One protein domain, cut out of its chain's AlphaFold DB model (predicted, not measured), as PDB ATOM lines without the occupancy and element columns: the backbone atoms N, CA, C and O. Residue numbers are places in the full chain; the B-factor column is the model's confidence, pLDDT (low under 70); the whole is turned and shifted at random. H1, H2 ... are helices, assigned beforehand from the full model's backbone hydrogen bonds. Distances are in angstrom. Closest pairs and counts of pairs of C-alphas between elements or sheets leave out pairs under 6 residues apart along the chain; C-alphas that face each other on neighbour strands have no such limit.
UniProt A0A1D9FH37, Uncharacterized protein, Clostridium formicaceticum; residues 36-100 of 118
ATOM      1  N   GLN A  36     243.390  93.311 255.409       91.94
ATOM      2  CA  GLN A  36     243.304  94.750 255.684       91.94
ATOM      3  C   GLN A  36     244.613  95.498 255.394       91.94
ATOM      4  O   GLN A  36     244.572  96.690 255.077       91.94
ATOM      5  N   TYR A  37     245.755  94.828 255.536       91.88
ATOM      6  CA  TYR A  37     247.072  95.406 255.318       91.88
ATOM      7  C   TYR A  37     247.325  95.596 253.819       91.88
ATOM      8  O   TYR A  37     247.568  96.725 253.385       91.88
ATOM      9  N   ASP A  38     247.134  94.551 253.017       92.12
ATOM     10  CA  ASP A  38     247.279  94.593 251.562       92.12
ATOM     11  C   ASP A  38     246.288  95.565 250.922       92.12
ATOM     12  O   ASP A  38     246.658  96.365 250.059       92.12
ATOM     13  N   TYR A  39     245.033  95.569 251.385       92.94
ATOM     14  CA  TYR A  39     244.015  96.497 250.893       92.94
ATOM     15  C   TYR A  39     244.420  97.956 251.139       92.94
ATOM     16  O   TYR A  39     244.351  98.800 250.239       92.94
ATOM     17  N   LYS A  40     244.876  98.270 252.359       93.69
ATOM     18  CA  LYS A  40     245.319  99.623 252.714       93.69
ATOM     19  C   LYS A  40     246.536 100.043 251.890       93.69
ATOM     20  O   LYS A  40     246.580 101.181 251.425       93.69
ATOM     21  N   ASN A  41     247.490  99.139 251.690       93.75
ATOM     22  CA  ASN A  41     248.713  99.425 250.948       93.75
ATOM     23  C   ASN A  41     248.440  99.603 249.452       93.75
ATOM     24  O   ASN A  41     248.941 100.557 248.856       93.75
ATOM     25  N   TYR A  42     247.566  98.782 248.860       93.56
ATOM     26  CA  TYR A  42     247.148  98.946 247.466       93.56
ATOM     27  C   TYR A  42     246.536 100.327 247.216       93.56
ATOM     28  O   TYR A  42     246.887 100.993 246.238       93.56
ATOM     29  N   HIS A  43     245.659 100.789 248.111       91.31
ATOM     30  CA  HIS A  43     244.983 102.085 248.000       91.31
ATOM     31  C   HIS A  43     245.765 103.267 248.593       91.31
ATOM     32  O   HIS A  43     245.250 104.387 248.626       91.31
ATOM     33  N   SER A  44     246.996 103.052 249.060       87.25
ATOM     34  CA  SER A  44     247.813 104.127 249.611       87.25
ATOM     35  C   SER A  44     248.184 105.142 248.529       87.25
ATOM     36  O   SER A  44     248.649 104.791 247.445       87.25
ATOM     37  N   ASN A  45     248.017 106.423 248.862       74.88
ATOM     38  CA  ASN A  45     248.541 107.550 248.085       74.88
ATOM     39  C   ASN A  45     249.876 108.070 248.657       74.88
ATOM     40  O   ASN A  45     250.408 109.073 248.181       74.88
ATOM     41  N   GLY A  46     250.378 107.439 249.726       70.38
ATOM     42  CA  GLY A  46     251.645 107.770 250.376       70.38
ATOM     43  C   GLY A  46     252.819 106.972 249.809       70.38
ATOM     44  O   GLY A  46     252.641 106.063 249.003       70.38
ATOM     45  N   LYS A  47     254.040 107.303 250.244       77.69
ATOM     46  CA  LYS A  47     255.229 106.528 249.878       77.69
ATOM     47  C   LYS A  47     255.214 105.209 250.654       77.69
ATOM     48  O   LYS A  47     255.348 105.235 251.873       77.69
ATOM     49  N   LEU A  48     255.024 104.100 249.946       86.19
ATOM     50  CA  LEU A  48     255.144 102.758 250.509       86.19
ATOM     51  C   LEU A  48     256.610 102.454 250.830       86.19
ATOM     52  O   LEU A  48     257.518 102.907 250.127       86.19
ATOM     53  N   THR A  49     256.829 101.684 251.887       87.00
ATOM     54  CA  THR A  49     258.088 100.965 252.096       87.00
ATOM     55  C   THR A  49     258.217  99.818 251.091       87.00
ATOM     56  O   THR A  49     257.224  99.380 250.508       87.00
ATOM     57  N   GLU A  50     259.432  99.301 250.904       82.00
ATOM     58  CA  GLU A  50     259.690  98.152 250.020       82.00
ATOM     59  C   GLU A  50     258.849  96.936 250.438       82.00
ATOM     60  O   GLU A  50     258.182  96.325 249.609       82.00
ATOM     61  N   SER A  51     258.773  96.641 251.741       85.81
ATOM     62  CA  SER A  51     257.966  95.527 252.257       85.81
ATOM     63  C   SER A  51     256.465  95.702 251.996       85.81
ATOM     64  O   SER A  51     255.801  94.740 251.617       85.81
ATOM     65  N   GLU A  52     255.920  96.910 252.168       90.44
ATOM     66  CA  GLU A  52     254.508  97.190 251.862       90.44
ATOM     67  C   GLU A  52     254.226  97.100 250.357       90.44
ATOM     68  O   GLU A  52     253.167  96.622 249.954       90.44
ATOM     69  N   PHE A  53     255.168  97.552 249.527       86.50
ATOM     70  CA  PHE A  53     255.071  97.461 248.076       86.50
ATOM     71  C   PHE A  53     255.087  96.001 247.604       86.50
ATOM     72  O   PHE A  53     254.181  95.594 246.874       86.50
ATOM     73  N   TYR A  54     256.065  95.208 248.050       84.81
ATOM     74  CA  TYR A  54     256.206  93.818 247.621       84.81
ATOM     75  C   TYR A  54     255.092  92.909 248.141       84.81
ATOM     76  O   TYR A  54     254.638  92.064 247.382       84.81
ATOM     77  N   SER A  55     254.548  93.155 249.342       90.56
ATOM     78  CA  SER A  55     253.352  92.442 249.836       90.56
ATOM     79  C   SER A  55     252.192  92.516 248.837       90.56
ATOM     80  O   SER A  55     251.580  91.512 248.481       90.56
ATOM     81  N   VAL A  56     251.929  93.715 248.306       90.88
ATOM     82  CA  VAL A  56     250.849  93.932 247.336       90.88
ATOM     83  C   VAL A  56     251.203  93.365 245.958       90.88
ATOM     84  O   VAL A  56     250.326  92.830 245.282       90.88
ATOM     85  N   VAL A  57     252.464  93.473 245.524       86.19
ATOM     86  CA  VAL A  57     252.931  92.885 244.255       86.19
ATOM     87  C   VAL A  57     252.768  91.369 244.263       86.19
ATOM     88  O   VAL A  57     252.184  90.831 243.321       86.19
ATOM     89  N   ASP A  58     253.229  90.706 245.321       84.88
ATOM     90  CA  ASP A  58     253.158  89.254 245.466       84.88
ATOM     91  C   ASP A  58     251.701  88.792 245.474       84.88
ATOM     92  O   ASP A  58     251.329  87.928 244.678       84.88
ATOM     93  N   LEU A  59     250.837  89.455 246.252       91.19
ATOM     94  CA  LEU A  59     249.405  89.160 246.257       91.19
ATOM     95  C   LEU A  59     248.781  89.308 244.861       91.19
ATOM     96  O   LEU A  59     248.066  88.422 244.394       91.19
ATOM     97  N   LEU A  60     249.019  90.424 244.167       88.00
ATOM     98  CA  LEU A  60     248.432  90.650 242.843       88.00
ATOM     99  C   LEU A  60     248.953  89.646 241.805       88.00
ATOM    100  O   LEU A  60     248.192  89.230 240.927       88.00
ATOM    101  N   TYR A  61     250.215  89.235 241.918       84.12
ATOM    102  CA  TYR A  61     250.801  88.203 241.071       84.12
ATOM    103  C   TYR A  61     250.182  86.824 241.338       84.12
ATOM    104  O   TYR A  61     249.751  86.156 240.398       84.12
ATOM    105  N   GLU A  62     250.053  86.420 242.605       85.50
ATOM    106  CA  GLU A  62     249.426  85.154 243.008       85.50
ATOM    107  C   GLU A  62     247.953  85.056 242.579       85.50
ATOM    108  O   GLU A  62     247.460  83.977 242.240       85.50
ATOM    109  N   LEU A  63     247.241  86.187 242.550       86.62
ATOM    110  CA  LEU A  63     245.843  86.257 242.118       86.62
ATOM    111  C   LEU A  63     245.654  86.277 240.594       86.62
ATOM    112  O   LEU A  63     244.505  86.201 240.131       86.62
ATOM    113  N   ASP A  64     246.749  86.349 239.826       84.56
ATOM    114  CA  ASP A  64     246.738  86.580 238.379       84.56
ATOM    115  C   ASP A  64     245.947  87.859 238.035       84.56
ATOM    116  O   ASP A  64     245.116  87.889 237.129       84.56
ATOM    117  N   ASN A  65     246.154  88.906 238.845       88.88
ATOM    118  CA  ASN A  65     245.533  90.223 238.711       88.88
ATOM    119  C   ASN A  65     246.491  91.177 237.993       88.88
ATOM    120  O   ASN A  65     247.019  92.130 238.572       88.88
ATOM    121  N   LEU A  66     246.778  90.869 236.734       84.62
ATOM    122  CA  LEU A  66     247.857  91.500 235.988       84.62
ATOM    123  C   LEU A  66     247.581  92.975 235.669       84.62
ATOM    124  O   LEU A  66     248.494  93.788 235.799       84.62
ATOM    125  N   ASN A  67     246.348  93.367 235.333       84.31
ATOM    126  CA  ASN A  67     246.031  94.779 235.078       84.31
ATOM    127  C   ASN A  67     246.180  95.638 236.341       84.31
ATOM    128  O   ASN A  67     246.740  96.740 236.291       84.31
ATOM    129  N   MET A  68     245.713  95.141 237.487       89.44
ATOM    130  CA  MET A  68     245.889  95.782 238.788       89.44
ATOM    131  C   MET A  68     247.361  95.817 239.193       89.44
ATOM    132  O   MET A  68     247.810  96.849 239.687       89.44
ATOM    133  N   LEU A  69     248.116  94.742 238.949       85.62
ATOM    134  CA  LEU A  69     249.553  94.678 239.214       85.62
ATOM    135  C   LEU A  69     250.306  95.750 238.426       85.62
ATOM    136  O   LEU A  69     251.020  96.556 239.015       85.62
ATOM    137  N   ILE A  70     250.093  95.815 237.111       80.88
ATOM    138  CA  ILE A  70     250.695  96.831 236.241       80.88
ATOM    139  C   ILE A  70     250.340  98.232 236.743       80.88
ATOM    140  O   ILE A  70     251.221  99.071 236.932       80.88
ATOM    141  N   SER A  71     249.055  98.479 237.002       85.38
ATOM    142  CA  SER A  71     248.573  99.781 237.474       85.38
ATOM    143  C   SER A  71     249.200 100.174 238.816       85.38
ATOM    144  O   SER A  71     249.574 101.331 239.017       85.38
ATOM    145  N   PHE A  72     249.337  99.215 239.736       87.56
ATOM    146  CA  PHE A  72     249.955  99.409 241.044       87.56
ATOM    147  C   PHE A  72     251.453  99.697 240.934       87.56
ATOM    148  O   PHE A  72     251.943 100.643 241.554       87.56
ATOM    149  N   VAL A  73     252.165  98.931 240.108       82.06
ATOM    150  CA  VAL A  73     253.600  99.096 239.863       82.06
ATOM    151  C   VAL A  73     253.892 100.444 239.211       82.06
ATOM    152  O   VAL A  73     254.755 101.172 239.692       82.06
ATOM    153  N   VAL A  74     253.149 100.835 238.170       81.44
ATOM    154  CA  VAL A  74     253.332 102.135 237.500       81.44
ATOM    155  C   VAL A  74     253.089 103.291 238.471       81.44
ATOM    156  O   VAL A  74     253.882 104.233 238.519       81.44
ATOM    157  N   ARG A  75     252.035 103.212 239.296       84.75
ATOM    158  CA  ARG A  75     251.740 104.226 240.322       84.75
ATOM    159  C   ARG A  75     252.870 104.362 241.346       84.75
ATOM    160  O   ARG A  75     253.150 105.471 241.798       84.75
ATOM    161  N   ASN A  76     253.529 103.257 241.680       80.81
ATOM    162  CA  ASN A  76     254.562 103.186 242.710       80.81
ATOM    163  C   ASN A  76     255.976 102.981 242.141       80.81
ATOM    164  O   ASN A  76     256.883 102.605 242.878       80.81
ATOM    165  N   ILE A  77     256.196 103.300 240.859       76.81
ATOM    166  CA  ILE A  77     257.451 103.042 240.127       76.81
ATOM    167  C   ILE A  77     258.686 103.631 240.821       76.81
ATOM    168  O   ILE A  77     259.796 103.141 240.662       76.81
ATOM    169  N   LYS A  78     258.492 104.670 241.641       74.50
ATOM    170  CA  LYS A  78     259.549 105.277 242.452       74.50
ATOM    171  C   LYS A  78     260.172 104.307 243.453       74.50
ATOM    172  O   LYS A  78     261.344 104.487 243.730       74.50
ATOM    173  N   VAL A  79     259.429 103.333 243.983       72.69
ATOM    174  CA  VAL A  79     259.978 102.295 244.874       72.69
ATOM    175  C   VAL A  79     260.960 101.426 244.084       72.69
ATOM    176  O   VAL A  79     262.111 101.296 244.471       72.69
ATOM    177  N   LEU A  80     260.568 100.981 242.886       66.19
ATOM    178  CA  LEU A  80     261.437 100.196 242.001       66.19
ATOM    179  C   LEU A  80     262.667 100.965 241.505       66.19
ATOM    180  O   LEU A  80     263.750 100.402 241.422       66.19
ATOM    181  N   LEU A  81     262.531 102.259 241.202       65.12
ATOM    182  CA  LEU A  81     263.660 103.103 240.782       65.12
ATOM    183  C   LEU A  81     264.655 103.386 241.919       65.12
ATOM    184  O   LEU A  81     265.740 103.898 241.657       65.12
ATOM    185  N   GLN A  82     264.292 103.102 243.174       65.81
ATOM    186  CA  GLN A  82     265.236 103.135 244.293       65.81
ATOM    187  C   GLN A  82     266.062 101.843 244.388       65.81
ATOM    188  O   GLN A  82     267.150 101.884 244.957       65.81
ATOM    189  N   GLU A  83     265.582 100.742 243.803       56.66
ATOM    190  CA  GLU A  83     266.210  99.418 243.870       56.66
ATOM    191  C   GLU A  83     266.925  99.002 242.574       56.66
ATOM    192  O   GLU A  83     267.881  98.227 242.622       56.66
ATOM    193  N   VAL A  84     266.484  99.496 241.409       51.56
ATOM    194  CA  VAL A  84     266.935  99.009 240.097       51.56
ATOM    195  C   VAL A  84     267.288 100.160 239.155       51.56
ATOM    196  O   VAL A  84     266.484 101.056 238.902       51.56
ATOM    197  N   ASP A  85     268.466 100.062 238.542       49.28
ATOM    198  CA  ASP A  85     268.976 100.927 237.469       49.28
ATOM    199  C   ASP A  85     268.228 100.724 236.113       49.28
ATOM    200  O   ASP A  85     268.848 100.706 235.053       49.28
ATOM    201  N   GLY A  86     266.892 100.542 236.086       49.41
ATOM    202  CA  GLY A  86     266.128 100.567 234.819       49.41
ATOM    203  C   GLY A  86     264.792  99.804 234.731       49.41
ATOM    204  O   GLY A  86     264.571  98.780 235.365       49.41
ATOM    205  N   ILE A  87     263.916 100.306 233.848       49.22
ATOM    206  CA  ILE A  87     262.514  99.904 233.569       49.22
ATOM    207  C   ILE A  87     262.372  98.558 232.806       49.22
ATOM    208  O   ILE A  87     261.270  98.022 232.681       49.22
ATOM    209  N   GLU A  88     263.463  97.971 232.300       51.19
ATOM    210  CA  GLU A  88     263.425  96.797 231.404       51.19
ATOM    211  C   GLU A  88     262.903  95.497 232.045       51.19
ATOM    212  O   GLU A  88     262.375  94.640 231.334       51.19
ATOM    213  N   SER A  89     262.961  95.357 233.371       52.34
ATOM    214  CA  SER A  89     262.504  94.158 234.092       52.34
ATOM    215  C   SER A  89     260.977  93.994 234.150       52.34
ATOM    216  O   SER A  89     260.487  92.905 234.447       52.34
ATOM    217  N   LEU A  90     260.206  95.042 233.833       50.53
ATOM    218  CA  LEU A  90     258.740  95.054 233.972       50.53
ATOM    219  C   LEU A  90     257.976  94.549 232.736       50.53
ATOM    220  O   LEU A  90     256.769  94.320 232.798       50.53
ATOM    221  N   LYS A  91     258.666  94.347 231.611       47.28
ATOM    222  CA  LYS A  91     258.070  94.008 230.307       47.28
ATOM    223  C   LYS A  91     257.211  92.724 230.290       47.28
ATOM    224  O   LYS A  91     256.118  92.777 229.737       47.28
ATOM    225  N   PRO A  92     257.619  91.607 230.928       49.44
ATOM    226  CA  PRO A  92     256.854  90.353 230.899       49.44
ATOM    227  C   PRO A  92     255.488  90.427 231.596       49.44
ATOM    228  O   PRO A  92     254.596  89.638 231.293       49.44
ATOM    229  N   PHE A  93     255.311  91.368 232.530       46.38
ATOM    230  CA  PHE A  93     254.054  91.551 233.259       46.38
ATOM    231  C   PHE A  93     252.993  92.260 232.413       46.38
ATOM    232  O   PHE A  93     251.807  91.993 232.580       46.38
ATOM    233  N   LEU A  94     253.416  93.117 231.476       45.06
ATOM    234  CA  LEU A  94     252.536  93.928 230.630       45.06
ATOM    235  C   LEU A  94     251.798  93.114 229.553       45.06
ATOM    236  O   LEU A  94     250.793  93.576 229.021       45.06
ATOM    237  N   GLU A  95     252.275  91.914 229.222       45.91
ATOM    238  CA  GLU A  95     251.850  91.187 228.018       45.91
ATOM    239  C   GLU A  95     250.736  90.138 228.250       45.91
ATOM    240  O   GLU A  95     250.230  89.580 227.280       45.91
ATOM    241  N   LYS A  96     250.318  89.850 229.496       43.78
ATOM    242  CA  LYS A  96     249.572  88.606 229.821       43.78
ATOM    243  C   LYS A  96     248.114  88.773 230.320       43.78
ATOM    244  O   LYS A  96     247.476  87.792 230.691       43.78
ATOM    245  N   ALA A  97     247.529  89.970 230.302       50.66
ATOM    246  CA  ALA A  97     246.277  90.251 231.024       50.66
ATOM    247  C   ALA A  97     244.966  90.077 230.213       50.66
ATOM    248  O   ALA A  97     244.378  91.062 229.770       50.66
ATOM    249  N   VAL A  98     244.444  88.848 230.060       54.03
ATOM    250  CA  VAL A  98     243.026  88.616 229.680       54.03
ATOM    251  C   VAL A  98     242.474  87.358 230.371       54.03
ATOM    252  O   VAL A  98     243.035  86.277 230.223       54.03
ATOM    253  N   ILE A  99     241.347  87.480 231.085       58.31
ATOM    254  CA  ILE A  99     240.619  86.367 231.729       58.31
ATOM    255  C   ILE A  99     239.208  86.260 231.126       58.31
ATOM    256  O   ILE A  99     238.541  87.278 230.949       58.31
ATOM    257  N   ASP A 100     238.723  85.040 230.866       57.94
ATOM    258  CA  ASP A 100     237.373  84.785 230.341       57.94
ATOM    259  C   ASP A 100     236.241  84.732 231.402       57.94
ATOM    260  O   ASP A 100     236.449  84.568 232.609       57.94
TER     261      ASP A 100
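What this domain is: This is residues 36 to 100 of the 118 residues of an uncharacterized protein of Clostridium formicaceticum (UniProt A0A1D9FH37). A helical hairpin, H2 and H3, makes the core; H5 packs on H3, and H1 packs on H2 about at right angles. H4 makes the corner between H3 and H5. The 65 printed residues, with five named helices, H1 to H5, and no named strand, are all helix in class, compact with a C-alpha radius of gyration of 11.7 A, and span a flat 34 by 32 by 16 A.

How they stand to each other: H2, residues 50 to 62, touches H3, residues 66 to 75, with residues 57 to 61 alone, at a shallow tilt of 19 degrees, opposite ways; the closest C-alphas, Leu 60 and Leu 69, are 5.5 A apart. H1, residues 36 to 42, touches H2, about perpendicular at 85 degrees; closest C-alphas Asp 38 and Val 56, 5.6 A. H5, residues 87 to 94, touches H3 at a shallow tilt of 27 degrees, opposite ways; closest C-alphas Ile 70 and Leu 94, 6.6 A. H4, residues 77 to 83, is near H3. Every O i to N i+4 pair is within hydrogen-bond range in H1 and H3, 8 of 9 in H2, 2 of 3 in H4, 0 of 4 in H5, where 3 of 5 O i to N i+3 pairs are.

Where its parts are: H2 measures 18.0 A from first to last C-alpha, H3 14.0 A. H1 begins at C-alpha 36 (243.304, 94.750, 255.684); H5 ends at C-alpha 94 (252.536, 93.928, 230.630).

The domain as a whole: The printed part has no cut and no long link; pLDDT is under 70 at residues 80 to 100.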